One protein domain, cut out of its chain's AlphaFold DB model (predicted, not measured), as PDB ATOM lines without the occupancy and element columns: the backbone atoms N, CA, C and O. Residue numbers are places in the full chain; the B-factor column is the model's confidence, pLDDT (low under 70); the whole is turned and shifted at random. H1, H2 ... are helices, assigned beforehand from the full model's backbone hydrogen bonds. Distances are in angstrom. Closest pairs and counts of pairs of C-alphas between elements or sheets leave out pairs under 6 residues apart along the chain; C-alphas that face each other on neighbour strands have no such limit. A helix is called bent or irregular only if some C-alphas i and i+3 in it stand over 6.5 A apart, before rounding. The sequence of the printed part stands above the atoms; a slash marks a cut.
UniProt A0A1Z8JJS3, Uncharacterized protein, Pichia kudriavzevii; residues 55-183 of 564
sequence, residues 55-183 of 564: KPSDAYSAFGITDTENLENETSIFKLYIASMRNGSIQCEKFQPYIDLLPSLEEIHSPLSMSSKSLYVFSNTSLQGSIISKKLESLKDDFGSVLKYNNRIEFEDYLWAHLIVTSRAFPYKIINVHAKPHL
ATOM      1  N   LYS A  55      12.739 -33.101  24.720       96.12
ATOM      2  CA  LYS A  55      12.255 -33.572  26.030       96.12
ATOM      3  C   LYS A  55      11.009 -32.811  26.495       96.12
ATOM      4  O   LYS A  55      10.829 -31.652  26.121       96.12
ATOM      5  N   PRO A  56      10.206 -33.381  27.414       95.81
ATOM      6  CA  PRO A  56       9.076 -32.674  28.023       95.81
ATOM      7  C   PRO A  56       9.472 -31.343  28.684       95.81
ATOM      8  O   PRO A  56       8.742 -30.363  28.596       95.81
ATOM      9  N   SER A  57      10.672 -31.261  29.271       94.50
ATOM     10  CA  SER A  57      11.187 -30.024  29.874       94.50
ATOM     11  C   SER A  57      11.369 -28.876  28.874       94.50
ATOM     12  O   SER A  57      11.266 -27.712  29.262       94.50
ATOM     13  N   ASP A  58      11.635 -29.187  27.599       96.25
ATOM     14  CA  ASP A  58      11.732 -28.174  26.544       96.25
ATOM     15  C   ASP A  58      10.351 -27.552  26.280       96.25
ATOM     16  O   ASP A  58      10.238 -26.332  26.168       96.25
ATOM     17  N   ALA A  59       9.291 -28.372  26.293       96.81
ATOM     18  CA  ALA A  59       7.907 -27.913  26.183       96.81
ATOM     19  C   ALA A  59       7.510 -27.020  27.365       96.81
ATOM     20  O   ALA A  59       6.954 -25.940  27.173       96.81
ATOM     21  N   TYR A  60       7.841 -27.434  28.592       96.69
ATOM     22  CA  TYR A  60       7.531 -26.656  29.796       96.69
ATOM     23  C   TYR A  60       8.214 -25.292  29.767       96.69
ATOM     24  O   TYR A  60       7.572 -24.273  30.009       96.69
ATOM     25  N   SER A  61       9.493 -25.266  29.385       95.81
ATOM     26  CA  SER A  61      10.255 -24.024  29.248       95.81
ATOM     27  C   SER A  61       9.661 -23.113  28.173       95.81
ATOM     28  O   SER A  61       9.498 -21.917  28.405       95.81
ATOM     29  N   ALA A  62       9.288 -23.671  27.017       96.38
ATOM     30  CA  ALA A  62       8.735 -22.900  25.909       96.38
ATOM     31  C   ALA A  62       7.348 -22.307  26.213       96.38
ATOM     32  O   ALA A  62       7.031 -21.218  25.737       96.38
ATOM     33  N   PHE A  63       6.547 -22.986  27.035       96.94
ATOM     34  CA  PHE A  63       5.230 -22.511  27.469       96.94
ATOM     35  C   PHE A  63       5.244 -21.776  28.819       96.94
ATOM     36  O   PHE A  63       4.185 -21.396  29.315       96.94
ATOM     37  N   GLY A  64       6.418 -21.566  29.428       95.75
ATOM     38  CA  GLY A  64       6.550 -20.871  30.713       95.75
ATOM     39  C   GLY A  64       5.918 -21.614  31.898       95.75
ATOM     40  O   GLY A  64       5.473 -20.981  32.854       95.75
ATOM     41  N   ILE A  65       5.850 -22.946  31.839       95.75
ATOM     42  CA  ILE A  65       5.279 -23.790  32.892       95.75
ATOM     43  C   ILE A  65       6.334 -24.015  33.976       95.75
ATOM     44  O   ILE A  65       7.374 -24.621  33.725       95.75
ATOM     45  N   THR A  66       6.056 -23.528  35.184       90.56
ATOM     46  CA  THR A  66       6.979 -23.599  36.328       90.56
ATOM     47  C   THR A  66       6.599 -24.664  37.354       90.56
ATOM     48  O   THR A  66       7.491 -25.271  37.939       90.56
ATOM     49  N   ASP A  67       5.304 -24.932  37.558       88.75
ATOM     50  CA  ASP A  67       4.824 -26.032  38.406       88.75
ATOM     51  C   ASP A  67       4.660 -27.308  37.572       88.75
ATOM     52  O   ASP A  67       3.645 -27.518  36.906       88.75
ATOM     53  N   THR A  68       5.696 -28.148  37.577       86.56
ATOM     54  CA  THR A  68       5.706 -29.438  36.871       86.56
ATOM     55  C   THR A  68       5.298 -30.613  37.759       86.56
ATOM     56  O   THR A  68       5.048 -31.709  37.255       86.56
ATOM     57  N   GLU A  69       5.254 -30.426  39.083       83.12
ATOM     58  CA  GLU A  69       4.947 -31.513  40.018       83.12
ATOM     59  C   GLU A  69       3.483 -31.937  39.878       83.12
ATOM     60  O   GLU A  69       3.210 -33.121  39.665       83.12
ATOM     61  N   ASN A  70       2.568 -30.964  39.861       83.25
ATOM     62  CA  ASN A  70       1.121 -31.189  39.747       83.25
ATOM     63  C   ASN A  70       0.591 -31.053  38.314       83.25
ATOM     64  O   ASN A  70      -0.612 -30.912  38.100       83.25
ATOM     65  N   LEU A  71       1.483 -31.050  37.322       88.00
ATOM     66  CA  LEU A  71       1.098 -30.845  35.934       88.00
ATOM     67  C   LEU A  71       0.350 -32.066  35.391       88.00
ATOM     68  O   LEU A  71       0.895 -33.170  35.329       88.00
ATOM     69  N   GLU A  72      -0.891 -31.841  34.974       87.62
ATOM     70  CA  GLU A  72      -1.711 -32.805  34.242       87.62
ATOM     71  C   GLU A  72      -1.460 -32.696  32.727       87.62
ATOM     72  O   GLU A  72      -0.984 -31.672  32.228       87.62
ATOM     73  N   ASN A  73      -1.808 -33.745  31.975       90.12
ATOM     74  CA  ASN A  73      -1.757 -33.778  30.504       90.12
ATOM     75  C   ASN A  73      -0.364 -33.519  29.901       90.12
ATOM     76  O   ASN A  73      -0.237 -33.022  28.784       90.12
ATOM     77  N   GLU A  74       0.696 -33.887  30.620       94.69
ATOM     78  CA  GLU A  74       2.092 -33.642  30.230       94.69
ATOM     79  C   GLU A  74       2.438 -34.159  28.826       94.69
ATOM     80  O   GLU A  74       3.085 -33.465  28.041       94.69
ATOM     81  N   THR A  75       1.958 -35.352  28.466       93.38
ATOM     82  CA  THR A  75       2.150 -35.926  27.127       93.38
ATOM     83  C   THR A  75       1.444 -35.099  26.047       93.38
ATOM     84  O   THR A  75       1.996 -34.891  24.967       93.38
ATOM     85  N   SER A  76       0.251 -34.574  26.336       96.50
ATOM     86  CA  SER A  76      -0.487 -33.682  25.432       96.50
ATOM     87  C   SER A  76       0.227 -32.338  25.270       96.50
ATOM     88  O   SER A  76       0.315 -31.812  24.162       96.50
ATOM     89  N   ILE A  77       0.830 -31.810  26.339       98.12
ATOM     90  CA  ILE A  77       1.668 -30.600  26.285       98.12
ATOM     91  C   ILE A  77       2.903 -30.844  25.409       98.12
ATOM     92  O   ILE A  77       3.259 -29.999  24.587       98.12
ATOM     93  N   PHE A  78       3.533 -32.014  25.528       98.31
ATOM     94  CA  PHE A  78       4.675 -32.382  24.693       98.31
ATOM     95  C   PHE A  78       4.305 -32.481  23.203       98.31
ATOM     96  O   PHE A  78       5.016 -31.938  22.356       98.31
ATOM     97  N   LYS A  79       3.150 -33.078  22.875       98.44
ATOM     98  CA  LYS A  79       2.604 -33.103  21.504       98.44
ATOM     99  C   LYS A  79       2.337 -31.690  20.978       98.44
ATOM    100  O   LYS A  79       2.741 -31.368  19.864       98.44
ATOM    101  N   LEU A  80       1.736 -30.818  21.792       98.56
ATOM    102  CA  LEU A  80       1.498 -29.422  21.422       98.56
ATOM    103  C   LEU A  80       2.805 -28.674  21.124       98.56
ATOM    104  O   LEU A  80       2.862 -27.899  20.173       98.56
ATOM    105  N   TYR A  81       3.864 -28.914  21.899       98.50
ATOM    106  CA  TYR A  81       5.182 -28.325  21.655       98.50
ATOM    107  C   TYR A  81       5.776 -28.759  20.310       98.50
ATOM    108  O   TYR A  81       6.241 -27.916  19.544       98.50
ATOM    109  N   ILE A  82       5.693 -30.050  19.984       98.31
ATOM    110  CA  ILE A  82       6.151 -30.585  18.694       98.31
ATOM    111  C   ILE A  82       5.353 -29.976  17.532       98.31
ATOM    112  O   ILE A  82       5.949 -29.488  16.570       98.31
ATOM    113  N   ALA A  83       4.024 -29.908  17.656       98.31
ATOM    114  CA  ALA A  83       3.159 -29.229  16.689       98.31
ATOM    115  C   ALA A  83       3.538 -27.744  16.518       98.31
ATOM    116  O   ALA A  83       3.568 -27.222  15.405       98.31
ATOM    117  N   SER A  84       3.893 -27.076  17.620       98.38
ATOM    118  CA  SER A  84       4.262 -25.656  17.632       98.38
ATOM    119  C   SER A  84       5.591 -25.367  16.945       98.38
ATOM    120  O   SER A  84       5.757 -24.291  16.370       98.38
ATOM    121  N   MET A  85       6.534 -26.313  16.985       97.56
ATOM    122  CA  MET A  85       7.763 -26.217  16.197       97.56
ATOM    123  C   MET A  85       7.477 -26.399  14.702       97.56
ATOM    124  O   MET A  85       8.004 -25.645  13.890       97.56
ATOM    125  N   ARG A  86       6.602 -27.346  14.330       96.25
ATOM    126  CA  ARG A  86       6.253 -27.589  12.919       96.25
ATOM    127  C   ARG A  86       5.545 -26.403  12.277       96.25
ATOM    128  O   ARG A  86       5.919 -26.001  11.182       96.25
ATOM    129  N   ASN A  87       4.546 -25.825  12.944       95.62
ATOM    130  CA  ASN A  87       3.808 -24.691  12.381       95.62
ATOM    131  C   ASN A  87       4.567 -23.350  12.497       95.62
ATOM    132  O   ASN A  87       4.086 -22.320  12.026       95.62
ATOM    133  N   GLY A  88       5.733 -23.340  13.155       95.81
ATOM    134  CA  GLY A  88       6.584 -22.163  13.329       95.81
ATOM    135  C   GLY A  88       6.122 -21.176  14.408       95.81
ATOM    136  O   GLY A  88       6.716 -20.105  14.551       95.81
ATOM    137  N   SER A  89       5.094 -21.495  15.197       96.12
ATOM    138  CA  SER A  89       4.679 -20.652  16.328       96.12
ATOM    139  C   SER A  89       5.694 -20.659  17.477       96.12
ATOM    140  O   SER A  89       5.777 -19.675  18.214       96.12
ATOM    141  N   ILE A  90       6.504 -21.718  17.579       95.94
ATOM    142  CA  ILE A  90       7.712 -21.786  18.399       95.94
ATOM    143  C   ILE A  90       8.912 -21.966  17.476       95.94
ATOM    144  O   ILE A  90       9.053 -22.982  16.805       95.94
ATOM    145  N   GLN A  91       9.810 -20.985  17.481       92.94
ATOM    146  CA  GLN A  91      11.051 -21.046  16.719       92.94
ATOM    147  C   GLN A  91      12.109 -21.815  17.514       92.94
ATOM    148  O   GLN A  91      12.469 -21.422  18.625       92.94
ATOM    149  N   CYS A  92      12.613 -22.912  16.948       91.88
ATOM    150  CA  CYS A  92      13.657 -23.727  17.563       91.88
ATOM    151  C   CYS A  92      14.691 -24.155  16.517       91.88
ATOM    152  O   CYS A  92      14.672 -25.281  16.026       91.88
ATOM    153  N   GLU A  93      15.653 -23.275  16.217       91.75
ATOM    154  CA  GLU A  93      16.724 -23.546  15.237       91.75
ATOM    155  C   GLU A  93      17.501 -24.838  15.528       91.75
ATOM    156  O   GLU A  93      18.077 -25.443  14.628       91.75
ATOM    157  N   LYS A  94      17.541 -25.257  16.797       93.81
ATOM    158  CA  LYS A  94      18.183 -26.495  17.239       93.81
ATOM    159  C   LYS A  94      17.523 -27.736  16.630       93.81
ATOM    160  O   LYS A  94      18.239 -28.608  16.156       93.81
ATOM    161  N   PHE A  95      16.193 -27.810  16.653       95.69
ATOM    162  CA  PHE A  95      15.434 -28.996  16.239       95.69
ATOM    163  C   PHE A  95      14.732 -28.837  14.888       95.69
ATOM    164  O   PHE A  95      14.226 -29.826  14.371       95.69
ATOM    165  N   GLN A  96      14.739 -27.645  14.284       95.06
ATOM    166  CA  GLN A  96      14.071 -27.410  13.002       95.06
ATOM    167  C   GLN A  96      14.492 -28.395  11.894       95.06
ATOM    168  O   GLN A  96      13.599 -28.968  11.277       95.06
ATOM    169  N   PRO A  97      15.792 -28.718  11.694       95.69
ATOM    170  CA  PRO A  97      16.182 -29.697  10.674       95.69
ATOM    171  C   PRO A  97      15.617 -31.102  10.910       95.69
ATOM    172  O   PRO A  97      15.424 -31.849   9.959       95.69
ATOM    173  N   TYR A  98      15.366 -31.468  12.171       96.50
ATOM    174  CA  TYR A  98      14.719 -32.729  12.522       96.50
ATOM    175  C   TYR A  98      13.218 -32.667  12.228       96.50
ATOM    176  O   TYR A  98      12.697 -33.549  11.556       96.50
ATOM    177  N   ILE A  99      12.539 -31.604  12.672       96.25
ATOM    178  CA  ILE A  99      11.100 -31.409  12.440       96.25
ATOM    179  C   ILE A  99      10.761 -31.378  10.946       96.25
ATOM    180  O   ILE A  99       9.783 -31.996  10.540       96.25
ATOM    181  N   ASP A 100      11.593 -30.733  10.130       93.62
ATOM    182  CA  ASP A 100      11.383 -30.614   8.684       93.62
ATOM    183  C   ASP A 100      11.667 -31.908   7.905       93.62
ATOM    184  O   ASP A 100      11.343 -31.983   6.719       93.62
ATOM    185  N   LEU A 101      12.310 -32.895   8.539       93.38
ATOM    186  CA  LEU A 101      12.598 -34.214   7.963       93.38
ATOM    187  C   LEU A 101      11.512 -35.247   8.303       93.38
ATOM    188  O   LEU A 101      11.458 -36.315   7.698       93.38
ATOM    189  N   LEU A 102      10.669 -34.967   9.300       94.06
ATOM    190  CA  LEU A 102       9.614 -35.883   9.717       94.06
ATOM    191  C   LEU A 102       8.504 -35.986   8.657       94.06
ATOM    192  O   LEU A 102       8.172 -34.983   8.023       94.06
ATOM    193  N   PRO A 103       7.889 -37.175   8.503       92.75
ATOM    194  CA  PRO A 103       6.896 -37.419   7.461       92.75
ATOM    195  C   PRO A 103       5.637 -36.569   7.652       92.75
ATOM    196  O   PRO A 103       5.275 -36.208   8.779       92.75
ATOM    197  N   SER A 104       4.938 -36.284   6.556       93.00
ATOM    198  CA  SER A 104       3.608 -35.673   6.570       93.00
ATOM    199  C   SER A 104       2.543 -36.625   7.142       93.00
ATOM    200  O   SER A 104       2.799 -37.799   7.398       93.00
ATOM    201  N   LEU A 105       1.320 -36.129   7.365       92.38
ATOM    202  CA  LEU A 105       0.209 -36.971   7.838       92.38
ATOM    203  C   LEU A 105      -0.170 -38.065   6.837       92.38
ATOM    204  O   LEU A 105      -0.555 -39.166   7.239       92.38
ATOM    205  N   GLU A 106      -0.080 -37.740   5.552       89.31
ATOM    206  CA  GLU A 106      -0.364 -38.633   4.436       89.31
ATOM    207  C   GLU A 106       0.700 -39.728   4.330       89.31
ATOM    208  O   GLU A 106       0.352 -40.892   4.161       89.31
ATOM    209  N   GLU A 107       1.975 -39.374   4.510       90.31
ATOM    210  CA  GLU A 107       3.112 -40.305   4.458       90.31
ATOM    211  C   GLU A 107       3.161 -41.273   5.650       90.31
ATOM    212  O   GLU A 107       3.828 -42.301   5.585       90.31
ATOM    213  N   ILE A 108       2.464 -40.968   6.753       91.81
ATOM    214  CA  ILE A 108       2.397 -41.864   7.916       91.81
ATOM    215  C   ILE A 108       1.444 -43.035   7.671       91.81
ATOM    216  O   ILE A 108       1.623 -44.054   8.318       91.81
ATOM    217  N   HIS A 109       0.443 -42.929   6.787       93.06
ATOM    218  CA  HIS A 109      -0.513 -44.014   6.485       93.06
ATOM    219  C   HIS A 109      -1.324 -44.562   7.684       93.06
ATOM    220  O   HIS A 109      -1.829 -45.689   7.667       93.06
ATOM    221  N   SER A 110      -1.484 -43.773   8.751       95.81
ATOM    222  CA  SER A 110      -2.335 -44.150   9.886       95.81
ATOM    223  C   SER A 110      -3.819 -44.036   9.514       95.81
ATOM    224  O   SER A 110      -4.234 -43.024   8.947       95.81
ATOM    225  N   PRO A 111      -4.689 -44.971   9.944       96.44
ATOM    226  CA  PRO A 111      -6.136 -44.802   9.829       96.44
ATOM    227  C   PRO A 111      -6.674 -43.521  10.482       96.44
ATOM    228  O   PRO A 111      -7.761 -43.075  10.125       96.44
ATOM    229  N   LEU A 112      -5.933 -42.913  11.416       95.94
ATOM    230  CA  LEU A 112      -6.302 -41.633  12.022       95.94
ATOM    231  C   LEU A 112      -6.179 -40.445  11.054       95.94
ATOM    232  O   LEU A 112      -6.895 -39.466  11.245       95.94
ATOM    233  N   SER A 113      -5.308 -40.511  10.040       93.94
ATOM    234  CA  SER A 113      -5.158 -39.461   9.017       93.94
ATOM    235  C   SER A 113      -5.960 -39.737   7.739       93.94
ATOM    236  O   SER A 113      -6.102 -38.859   6.890       93.94
ATOM    237  N   MET A 114      -6.537 -40.934   7.599       93.88
ATOM    238  CA  MET A 114      -7.350 -41.302   6.440       93.88
ATOM    239  C   MET A 114      -8.685 -40.549   6.389       93.88
ATOM    240  O   MET A 114      -9.315 -40.249   7.405       93.88
ATOM    241  N   SER A 115      -9.196 -40.328   5.174       92.50
ATOM    242  CA  SER A 115     -10.533 -39.757   4.998       92.50
ATOM    243  C   SER A 115     -11.620 -40.718   5.494       92.50
ATOM    244  O   SER A 115     -11.515 -41.938   5.337       92.50
ATOM    245  N   SER A 116     -12.745 -40.183   5.982       93.00
ATOM    246  CA  SER A 116     -13.887 -41.004   6.420       93.00
ATOM    247  C   SER A 116     -14.410 -41.948   5.333       93.00
ATOM    248  O   SER A 116     -14.947 -43.006   5.653       93.00
ATOM    249  N   LYS A 117     -14.249 -41.586   4.049       95.31
ATOM    250  CA  LYS A 117     -14.614 -42.450   2.918       95.31
ATOM    251  C   LYS A 117     -13.679 -43.649   2.818       95.31
ATOM    252  O   LYS A 117     -14.171 -44.753   2.627       95.31
ATOM    253  N   SER A 118     -12.375 -43.447   2.998       96.31
ATOM    254  CA  SER A 118     -11.334 -44.481   2.913       96.31
ATOM    255  C   SER A 118     -11.470 -45.541   4.011       96.31
ATOM    256  O   SER A 118     -11.153 -46.705   3.784       96.31
ATOM    257  N   LEU A 119     -12.015 -45.181   5.180       96.88
ATOM    258  CA  LEU A 119     -12.180 -46.087   6.328       96.88
ATOM    259  C   LEU A 119     -13.121 -47.281   6.082       96.88
ATOM    260  O   LEU A 119     -13.168 -48.205   6.899       96.88
ATOM    261  N   TYR A 120     -13.848 -47.314   4.958       96.38
ATOM    262  CA  TYR A 120     -14.693 -48.453   4.581       96.38
ATOM    263  C   TYR A 120     -13.915 -49.782   4.515       96.38
ATOM    264  O   TYR A 120     -14.485 -50.838   4.817       96.38
ATOM    265  N   VAL A 121     -12.612 -49.739   4.196       97.19
ATOM    266  CA  VAL A 121     -11.727 -50.919   4.127       97.19
ATOM    267  C   VAL A 121     -11.605 -51.650   5.471       97.19
ATOM    268  O   VAL A 121     -11.435 -52.872   5.501       97.19
ATOM    269  N   PHE A 122     -11.803 -50.943   6.590       95.94
ATOM    270  CA  PHE A 122     -11.763 -51.493   7.950       95.94
ATOM    271  C   PHE A 122     -13.124 -51.964   8.478       95.94
ATOM    272  O   PHE A 122     -13.236 -52.375   9.636       95.94
ATOM    273  N   SER A 123     -14.176 -51.942   7.656       93.94
ATOM    274  CA  SER A 123     -15.518 -52.387   8.056       93.94
ATOM    275  C   SER A 123     -15.517 -53.802   8.657       93.94
ATOM    276  O   SER A 123     -14.927 -54.734   8.108       93.94
ATOM    277  N   ASN A 124     -16.201 -53.978   9.790       91.44
ATOM    278  CA  ASN A 124     -16.256 -55.232  10.556       91.44
ATOM    279  C   ASN A 124     -14.918 -55.733  11.139       91.44
ATOM    280  O   ASN A 124     -14.838 -56.882  11.572       91.44
ATOM    281  N   THR A 125     -13.874 -54.902  11.169       92.69
ATOM    282  CA  THR A 125     -12.639 -55.192  11.915       92.69
ATOM    283  C   THR A 125     -12.664 -54.512  13.287       92.69
ATOM    284  O   THR A 125     -13.561 -53.718  13.586       92.69
ATOM    285  N   SER A 126     -11.668 -54.793  14.130       88.94
ATOM    286  CA  SER A 126     -11.461 -54.077  15.398       88.94
ATOM    287  C   SER A 126     -11.130 -52.587  15.206       88.94
ATOM    288  O   SER A 126     -11.370 -51.805  16.119       88.94
ATOM    289  N   LEU A 127     -10.691 -52.175  14.008       91.19
ATOM    290  CA  LEU A 127     -10.419 -50.782  13.627       91.19
ATOM    291  C   LEU A 127     -11.506 -50.182  12.720       91.19
ATOM    292  O   LEU A 127     -11.238 -49.308  11.904       91.19
ATOM    293  N   GLN A 128     -12.751 -50.655  12.813       92.06
ATOM    294  CA  GLN A 128     -13.849 -50.068  12.037       92.06
ATOM    295  C   GLN A 128     -13.994 -48.554  12.282       92.06
ATOM    296  O   GLN A 128     -13.686 -48.057  13.366       92.06
ATOM    297  N   GLY A 129     -14.542 -47.831  11.298       92.56
ATOM    298  CA  GLY A 129     -14.590 -46.364  11.306       92.56
ATOM    299  C   GLY A 129     -15.145 -45.733  12.588       92.56
ATOM    300  O   GLY A 129     -14.600 -44.741  13.046       92.56
ATOM    301  N   SER A 130     -16.145 -46.338  13.240       90.19
ATOM    302  CA  SER A 130     -16.681 -45.826  14.514       90.19
ATOM    303  C   SER A 130     -15.678 -45.862  15.675       90.19
ATOM    304  O   SER A 130     -15.736 -45.005  16.552       90.19
ATOM    305  N   ILE A 131     -14.751 -46.823  15.692       88.19
ATOM    306  CA  ILE A 131     -13.670 -46.898  16.685       88.19
ATOM    307  C   ILE A 131     -12.628 -45.814  16.407       88.19
ATOM    308  O   ILE A 131     -12.214 -45.111  17.325       88.19
ATOM    309  N   ILE A 132     -12.270 -45.626  15.135       91.88
ATOM    310  CA  ILE A 132     -11.346 -44.572  14.700       91.88
ATOM    311  C   ILE A 132     -11.920 -43.186  15.028       91.88
ATOM    312  O   ILE A 132     -11.224 -42.365  15.620       91.88
ATOM    313  N   SER A 133     -13.201 -42.940  14.736       92.12
ATOM    314  CA  SER A 133     -13.872 -41.677  15.068       92.12
ATOM    315  C   SER A 133     -13.864 -41.391  16.570       92.12
ATOM    316  O   SER A 133     -13.502 -40.286  16.960       92.12
ATOM    317  N   LYS A 134     -14.157 -42.388  17.417       89.25
ATOM    318  CA  LYS A 134     -14.062 -42.236  18.881       89.25
ATOM    319  C   LYS A 134     -12.644 -41.906  19.345       89.25
ATOM    320  O   LYS A 134     -12.466 -41.095  20.250       89.25
ATOM    321  N   LYS A 135     -11.619 -42.514  18.733       90.19
ATOM    322  CA  LYS A 135     -10.223 -42.181  19.047       90.19
ATOM    323  C   LYS A 135      -9.890 -40.744  18.643       90.19
ATOM    324  O   LYS A 135      -9.239 -40.048  19.413       90.19
ATOM    325  N   LEU A 136     -10.362 -40.284  17.482       93.62
ATOM    326  CA  LEU A 136     -10.200 -38.894  17.042       93.62
ATOM    327  C   LEU A 136     -10.927 -37.899  17.958       93.62
ATOM    328  O   LEU A 136     -10.382 -36.835  18.224       93.62
ATOM    329  N   GLU A 137     -12.120 -38.230  18.456       93.38
ATOM    330  CA  GLU A 137     -12.842 -37.421  19.453       93.38
ATOM    331  C   GLU A 137     -12.037 -37.295  20.751       93.38
ATOM    332  O   GLU A 137     -11.752 -36.183  21.180       93.38
ATOM    333  N   SER A 138     -11.549 -38.414  21.296       90.62
ATOM    334  CA  SER A 138     -10.676 -38.402  22.478       90.62
ATOM    335  C   SER A 138      -9.408 -37.566  22.265       90.62
ATOM    336  O   SER A 138      -9.011 -36.822  23.155       90.62
ATOM    337  N   LEU A 139      -8.788 -37.625  21.080       94.44
ATOM    338  CA  LEU A 139      -7.621 -36.794  20.767       94.44
ATOM    339  C   LEU A 139      -7.965 -35.300  20.663       94.44
ATOM    340  O   LEU A 139      -7.116 -34.463  20.967       94.44
ATOM    341  N   LYS A 140      -9.184 -34.949  20.231       96.44
ATOM    342  CA  LYS A 140      -9.665 -33.559  20.231       96.44
ATOM    343  C   LYS A 140      -9.891 -33.046  21.647       96.44
ATOM    344  O   LYS A 140      -9.570 -31.890  21.906       96.44
ATOM    345  N   ASP A 141     -10.385 -33.890  22.548       94.50
ATOM    346  CA  ASP A 141     -10.530 -33.542  23.964       94.50
ATOM    347  C   ASP A 141      -9.153 -33.315  24.611       94.50
ATOM    348  O   ASP A 141      -8.926 -32.277  25.242       94.50
ATOM    349  N   ASP A 142      -8.193 -34.218  24.360       94.00
ATOM    350  CA  ASP A 142      -6.798 -34.066  24.799       94.00
ATOM    351  C   ASP A 142      -6.198 -32.749  24.291       94.00
ATOM    352  O   ASP A 142      -5.599 -31.994  25.061       94.00
ATOM    353  N   PHE A 143      -6.386 -32.449  23.004       97.56
ATOM    354  CA  PHE A 143      -5.940 -31.205  22.383       97.56
ATOM    355  C   PHE A 143      -6.590 -29.974  23.029       97.56
ATOM    356  O   PHE A 143      -5.898 -29.026  23.409       97.56
ATOM    357  N   GLY A 144      -7.910 -30.014  23.229       97.12
ATOM    358  CA  GLY A 144      -8.673 -28.955  23.885       97.12
ATOM    359  C   GLY A 144      -8.149 -28.628  25.283       97.12
ATOM    360  O   GLY A 144      -8.088 -27.456  25.662       97.12
ATOM    361  N   SER A 145      -7.685 -29.639  26.022       95.94
ATOM    362  CA  SER A 145      -7.135 -29.468  27.374       95.94
ATOM    363  C   SER A 145      -5.815 -28.676  27.425       95.94
ATOM    364  O   SER A 145      -5.488 -28.084  28.462       95.94
ATOM    365  N   VAL A 146      -5.067 -28.620  26.313       96.69
ATOM    366  CA  VAL A 146      -3.739 -27.982  26.231       96.69
ATOM    367  C   VAL A 146      -3.696 -26.730  25.353       96.69
ATOM    368  O   VAL A 146      -2.718 -25.988  25.414       96.69
ATOM    369  N   LEU A 147      -4.769 -26.408  24.622       96.00
ATOM    370  CA  LEU A 147      -4.871 -25.210  23.769       96.00
ATOM    371  C   LEU A 147      -4.546 -23.887  24.485       96.00
ATOM    372  O   LEU A 147      -4.093 -22.932  23.854       96.00
ATOM    373  N   LYS A 148      -4.725 -23.828  25.811       95.75
ATOM    374  CA  LYS A 148      -4.365 -22.664  26.641       95.75
ATOM    375  C   LYS A 148      -2.882 -22.277  26.559       95.75
ATOM    376  O   LYS A 148      -2.558 -21.124  26.821       95.75
ATOM    377  N   TYR A 149      -1.998 -23.214  26.214       96.56
ATOM    378  CA  TYR A 149      -0.558 -22.965  26.098       96.56
ATOM    379  C   TYR A 149      -0.157 -22.432  24.718       96.56
ATOM    380  O   TYR A 149       0.805 -21.675  24.612       96.56
ATOM    381  N   ASN A 150      -0.898 -22.792  23.665       96.62
ATOM    382  CA  ASN A 150      -0.714 -22.248  22.324       96.62
ATOM    383  C   ASN A 150      -1.981 -22.427  21.478       96.62
ATOM    384  O   ASN A 150      -2.286 -23.526  21.020       96.62
ATOM    385  N   ASN A 151      -2.689 -21.327  21.231       95.88
ATOM    386  CA  ASN A 151      -3.933 -21.308  20.463       95.88
ATOM    387  C   ASN A 151      -3.736 -21.074  18.955       95.88
ATOM    388  O   ASN A 151      -4.715 -20.866  18.246       95.88
ATOM    389  N   ARG A 152      -2.487 -21.063  18.470       97.25
ATOM    390  CA  ARG A 152      -2.150 -20.938  17.037       97.25
ATOM    391  C   ARG A 152      -2.045 -22.288  16.327       97.25
ATOM    392  O   ARG A 152      -1.647 -22.329  15.169       97.25
ATOM    393  N   ILE A 153      -2.282 -23.371  17.055       98.12
ATOM    394  CA  ILE A 153      -2.183 -24.747  16.578       98.12
ATOM    395  C   ILE A 153      -3.572 -25.199  16.166       98.12
ATOM    396  O   ILE A 153      -4.526 -24.952  16.901       98.12
ATOM    397  N   GLU A 154      -3.673 -25.874  15.026       97.44
ATOM    398  CA  GLU A 154      -4.905 -26.533  14.601       97.44
ATOM    399  C   GLU A 154      -4.880 -28.017  14.987       97.44
ATOM    400  O   GLU A 154      -3.828 -28.608  15.246       97.44
ATOM    401  N   PHE A 155      -6.050 -28.662  15.019       97.88
ATOM    402  CA  PHE A 155      -6.124 -30.078  15.400       97.88
ATOM    403  C   PHE A 155      -5.292 -30.985  14.480       97.88
ATOM    404  O   PHE A 155      -4.761 -31.992  14.932       97.88
ATOM    405  N   GLU A 156      -5.150 -30.627  13.205       97.00
ATOM    406  CA  GLU A 156      -4.347 -31.381  12.241       97.00
ATOM    407  C   GLU A 156      -2.848 -31.374  12.596       97.00
ATOM    408  O   GLU A 156      -2.204 -32.423  12.579       97.00
ATOM    409  N   ASP A 157      -2.310 -30.231  13.036       97.75
ATOM    410  CA  ASP A 157      -0.934 -30.129  13.539       97.75
ATOM    411  C   ASP A 157      -0.733 -30.991  14.794       97.75
ATOM    412  O   ASP A 157       0.286 -31.668  14.956       97.75
ATOM    413  N   TYR A 158      -1.724 -30.982  15.690       98.31
ATOM    414  CA  TYR A 158      -1.700 -31.786  16.907       98.31
ATOM    415  C   TYR A 158      -1.812 -33.287  16.614       98.31
ATOM    416  O   TYR A 158      -1.097 -34.088  17.217       98.31
ATOM    417  N   LEU A 159      -2.672 -33.680  15.670       97.81
ATOM    418  CA  LEU A 159      -2.809 -35.062  15.215       97.81
ATOM    419  C   LEU A 159      -1.500 -35.564  14.600       97.81
ATOM    420  O   LEU A 159      -1.069 -36.678  14.899       97.81
ATOM    421  N   TRP A 160      -0.831 -34.724  13.809       98.00
ATOM    422  CA  TRP A 160       0.499 -35.029  13.299       98.00
ATOM    423  C   TRP A 160       1.489 -35.261  14.433       98.00
ATOM    424  O   TRP A 160       2.130 -36.310  14.483       98.00
ATOM    425  N   ALA A 161       1.560 -34.345  15.400       98.19
ATOM    426  CA  ALA A 161       2.458 -34.499  16.536       98.19
ATOM    427  C   ALA A 161       2.134 -35.754  17.364       98.19
ATOM    428  O   ALA A 161       3.047 -36.430  17.831       98.19
ATOM    429  N   HIS A 162       0.854 -36.113  17.509       97.50
ATOM    430  CA  HIS A 162       0.449 -37.365  18.143       97.50
ATOM    431  C   HIS A 162       1.002 -38.587  17.404       97.50
ATOM    432  O   HIS A 162       1.546 -39.478  18.058       97.50
ATOM    433  N   LEU A 163       0.895 -38.630  16.075       96.38
ATOM    434  CA  LEU A 163       1.407 -39.743  15.275       96.38
ATOM    435  C   LEU A 163       2.939 -39.812  15.299       96.38
ATOM    436  O   LEU A 163       3.488 -40.901  15.460       96.38
ATOM    437  N   ILE A 164       3.633 -38.670  15.249       96.69
ATOM    438  CA  ILE A 164       5.092 -38.604  15.437       96.69
ATOM    439  C   ILE A 164       5.486 -39.160  16.806       96.69
ATOM    440  O   ILE A 164       6.340 -40.037  16.894       96.69
ATOM    441  N   VAL A 165       4.847 -38.699  17.882       96.00
ATOM    442  CA  VAL A 165       5.152 -39.175  19.238       96.00
ATOM    443  C   VAL A 165       4.864 -40.674  19.379       96.00
ATOM    444  O   VAL A 165       5.694 -41.407  19.908       96.00
ATOM    445  N   THR A 166       3.741 -41.160  18.851       91.75
ATOM    446  CA  THR A 166       3.342 -42.576  18.964       91.75
ATOM    447  C   THR A 166       4.282 -43.516  18.200       91.75
ATOM    448  O   THR A 166       4.553 -44.631  18.655       91.75
ATOM    449  N   SER A 167       4.790 -43.078  17.046       90.62
ATOM    450  CA  SER A 167       5.665 -43.889  16.190       90.62
ATOM    451  C   SER A 167       7.150 -43.789  16.541       90.62
ATOM    452  O   SER A 167       7.888 -44.737  16.290       90.62
ATOM    453  N   ARG A 168       7.609 -42.663  17.105       93.38
ATOM    454  CA  ARG A 168       9.050 -42.354  17.212       93.38
ATOM    455  C   ARG A 168       9.555 -42.118  18.631       93.38
ATOM    456  O   ARG A 168      10.766 -42.046  18.830       93.38
ATOM    457  N   ALA A 169       8.676 -41.979  19.624       94.50
ATOM    458  CA  ALA A 169       9.121 -41.627  20.965       94.50
ATOM    459  C   ALA A 169       9.708 -42.798  21.759       94.50
ATOM    460  O   ALA A 169       9.297 -43.952  21.659       94.50
ATOM    461  N   PHE A 170      10.656 -42.446  22.623       94.56
ATOM    462  CA  PHE A 170      11.314 -43.337  23.564       94.56
ATOM    463  C   PHE A 170      10.890 -42.981  24.992       94.56
ATOM    464  O   PHE A 170      10.644 -41.806  25.279       94.56
ATOM    465  N   PRO A 171      10.849 -43.948  25.924       93.94
ATOM    466  CA  PRO A 171      10.592 -43.653  27.329       93.94
ATOM    467  C   PRO A 171      11.603 -42.639  27.882       93.94
ATOM    468  O   PRO A 171      12.808 -42.899  27.894       93.94
ATOM    469  N   TYR A 172      11.129 -41.507  28.411       94.81
ATOM    470  CA  TYR A 172      12.005 -40.446  28.931       94.81
ATOM    471  C   TYR A 172      12.847 -40.925  30.124       94.81
ATOM    472  O   TYR A 172      13.973 -40.471  30.339       94.81
ATOM    473  N   LYS A 173      12.344 -41.943  30.838       94.19
ATOM    474  CA  LYS A 173      13.037 -42.599  31.951       94.19
ATOM    475  C   LYS A 173      14.420 -43.159  31.610       94.19
ATOM    476  O   LYS A 173      15.210 -43.392  32.519       94.19
ATOM    477  N   ILE A 174      14.717 -43.386  30.325       94.00
ATOM    478  CA  ILE A 174      16.024 -43.892  29.887       94.00
ATOM    479  C   ILE A 174      17.133 -42.901  30.247       94.00
ATOM    480  O   ILE A 174      18.170 -43.325  30.744       94.00
ATOM    481  N   ILE A 175      16.924 -41.598  30.038       95.00
ATOM    482  CA  ILE A 175      17.924 -40.555  30.343       95.00
ATOM    483  C   ILE A 175      17.638 -39.805  31.647       95.00
ATOM    484  O   ILE A 175      18.488 -39.059  32.125       95.00
ATOM    485  N   ASN A 176      16.447 -39.986  32.223       93.19
ATOM    486  CA  ASN A 176      16.057 -39.400  33.497       93.19
ATOM    487  C   ASN A 176      15.300 -40.428  34.344       93.19
ATOM    488  O   ASN A 176      14.081 -40.536  34.258       93.19
ATOM    489  N   VAL A 177      16.011 -41.150  35.209       91.00
ATOM    490  CA  VAL A 177      15.449 -42.243  36.026       91.00
ATOM    491  C   VAL A 177      14.297 -41.825  36.950       91.00
ATOM    492  O   VAL A 177      13.534 -42.683  37.387       91.00
ATOM    493  N   HIS A 178      14.155 -40.529  37.238       90.81
ATOM    494  CA  HIS A 178      13.090 -39.977  38.079       90.81
ATOM    495  C   HIS A 178      11.879 -39.474  37.277       90.81
ATOM    496  O   HIS A 178      10.923 -38.970  37.863       90.81
ATOM    497  N   ALA A 179      11.901 -39.587  35.945       90.75
ATOM    498  CA  ALA A 179      10.780 -39.195  35.103       90.75
ATOM    499  C   ALA A 179       9.537 -40.055  35.377       90.75
ATOM    500  O   ALA A 179       9.628 -41.271  35.576       90.75
ATOM    501  N   LYS A 180       8.360 -39.421  35.323       90.06
ATOM    502  CA  LYS A 180       7.076 -40.122  35.418       90.06
ATOM    503  C   LYS A 180       6.957 -41.153  34.270       90.06
ATOM    504  O   LYS A 180       7.421 -40.867  33.163       90.06
ATOM    505  N   PRO A 181       6.352 -42.339  34.492       87.25
ATOM    506  CA  PRO A 181       6.380 -43.443  33.522       87.25
ATOM    507  C   PRO A 181       5.794 -43.134  32.137       87.25
ATOM    508  O   PRO A 181       6.233 -43.734  31.159       87.25
ATOM    509  N   HIS A 182       4.830 -42.212  32.060       85.81
ATOM    510  CA  HIS A 182       4.147 -41.783  30.832       85.81
ATOM    511  C   HIS A 182       4.884 -40.701  30.038       85.81
ATOM    512  O   HIS A 182       4.380 -40.213  29.028       85.81
ATOM    513  N   LEU A 183       6.042 -40.245  30.519       92.81
ATOM    514  CA  LEU A 183       6.817 -39.234  29.816       92.81
ATOM    515  C   LEU A 183       7.711 -39.873  28.763       92.81
ATOM    516  O   LEU A 183       8.375 -40.891  28.985       92.81
TER     517      LEU A 183
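This is residues 55 to 183 of the 564 residues of an uncharacterized protein of Pichia kudriavzevii (UniProt A0A1Z8JJS3). Two helices, H2 and H6, cross to form a small core, and the longest helix, H5, packs on both by its last part while its first part reaches away to the short H4 at the far end. H1 packs on H2, H3 sits at the last residues of H2, and a long loop, residues 100 to 117, runs from H3 to H4. The printed part has 129 residues with six named helices, H1 to H6 in order, and no named strand; the class is all helix, with under half of the residues, 61, in named elements. The whole is compact, with a radius of gyration of the C-alphas of 15.6 A, yet elongated, spanning 46 by 29 by 29 A.

H5, residues 129 to 146, touches H2, residues 74 to 86, about perpendicular at 88 degrees, with C-alphas 146 and 77 closest at 6.0 A. H5 touches H6, residues 155 to 168, at 78 degrees, closest at C-alphas 140 and 155, 6.9 A. H2, the hub, touches H6 only just about perpendicular at 71 degrees, C-alphas 79 and 161 being closest at 5.2 A. H1, residues 56 to 62, touches H2 at a steep tilt of 57 degrees, the same way, closest at C-alphas 59 and 81, 5.3 A. H3, residues 96 to 99, touches residues 85 to 86 of H2, with C-alphas 99 and 86 closest at 6.2 A. H4, residues 118 to 122, only just touches H5, with 3 pairs of C-alphas within 8 A, only at the corner, closest at C-alphas 119 and 129, 5.5 A. Every O i to N i+4 pair is within hydrogen-bond range in H1, H2 and H6; H5 has 13 of 14, H4 has 0 of 1 but 2 of 2 O i to N i+3 pairs, and H3 is too short for an i+4 pair.

H5 is 26.0 A long, from C-alpha 129 at (-14.590, -46.364, 11.306). H6 is 19.6 A, ending at (9.050, -42.354, 17.212), H2 18.8 A and H1 10.0 A. H4 is only just irregular, with C-alphas 118 and 121 6.6 A apart.

The C-alphas farthest apart, Thr 66 and Asn 124, are 47.0 A apart. The printed part has no cut; the links H1 to H2 and H3 to H4 are long. No printed residue is under 70 in pLDDT.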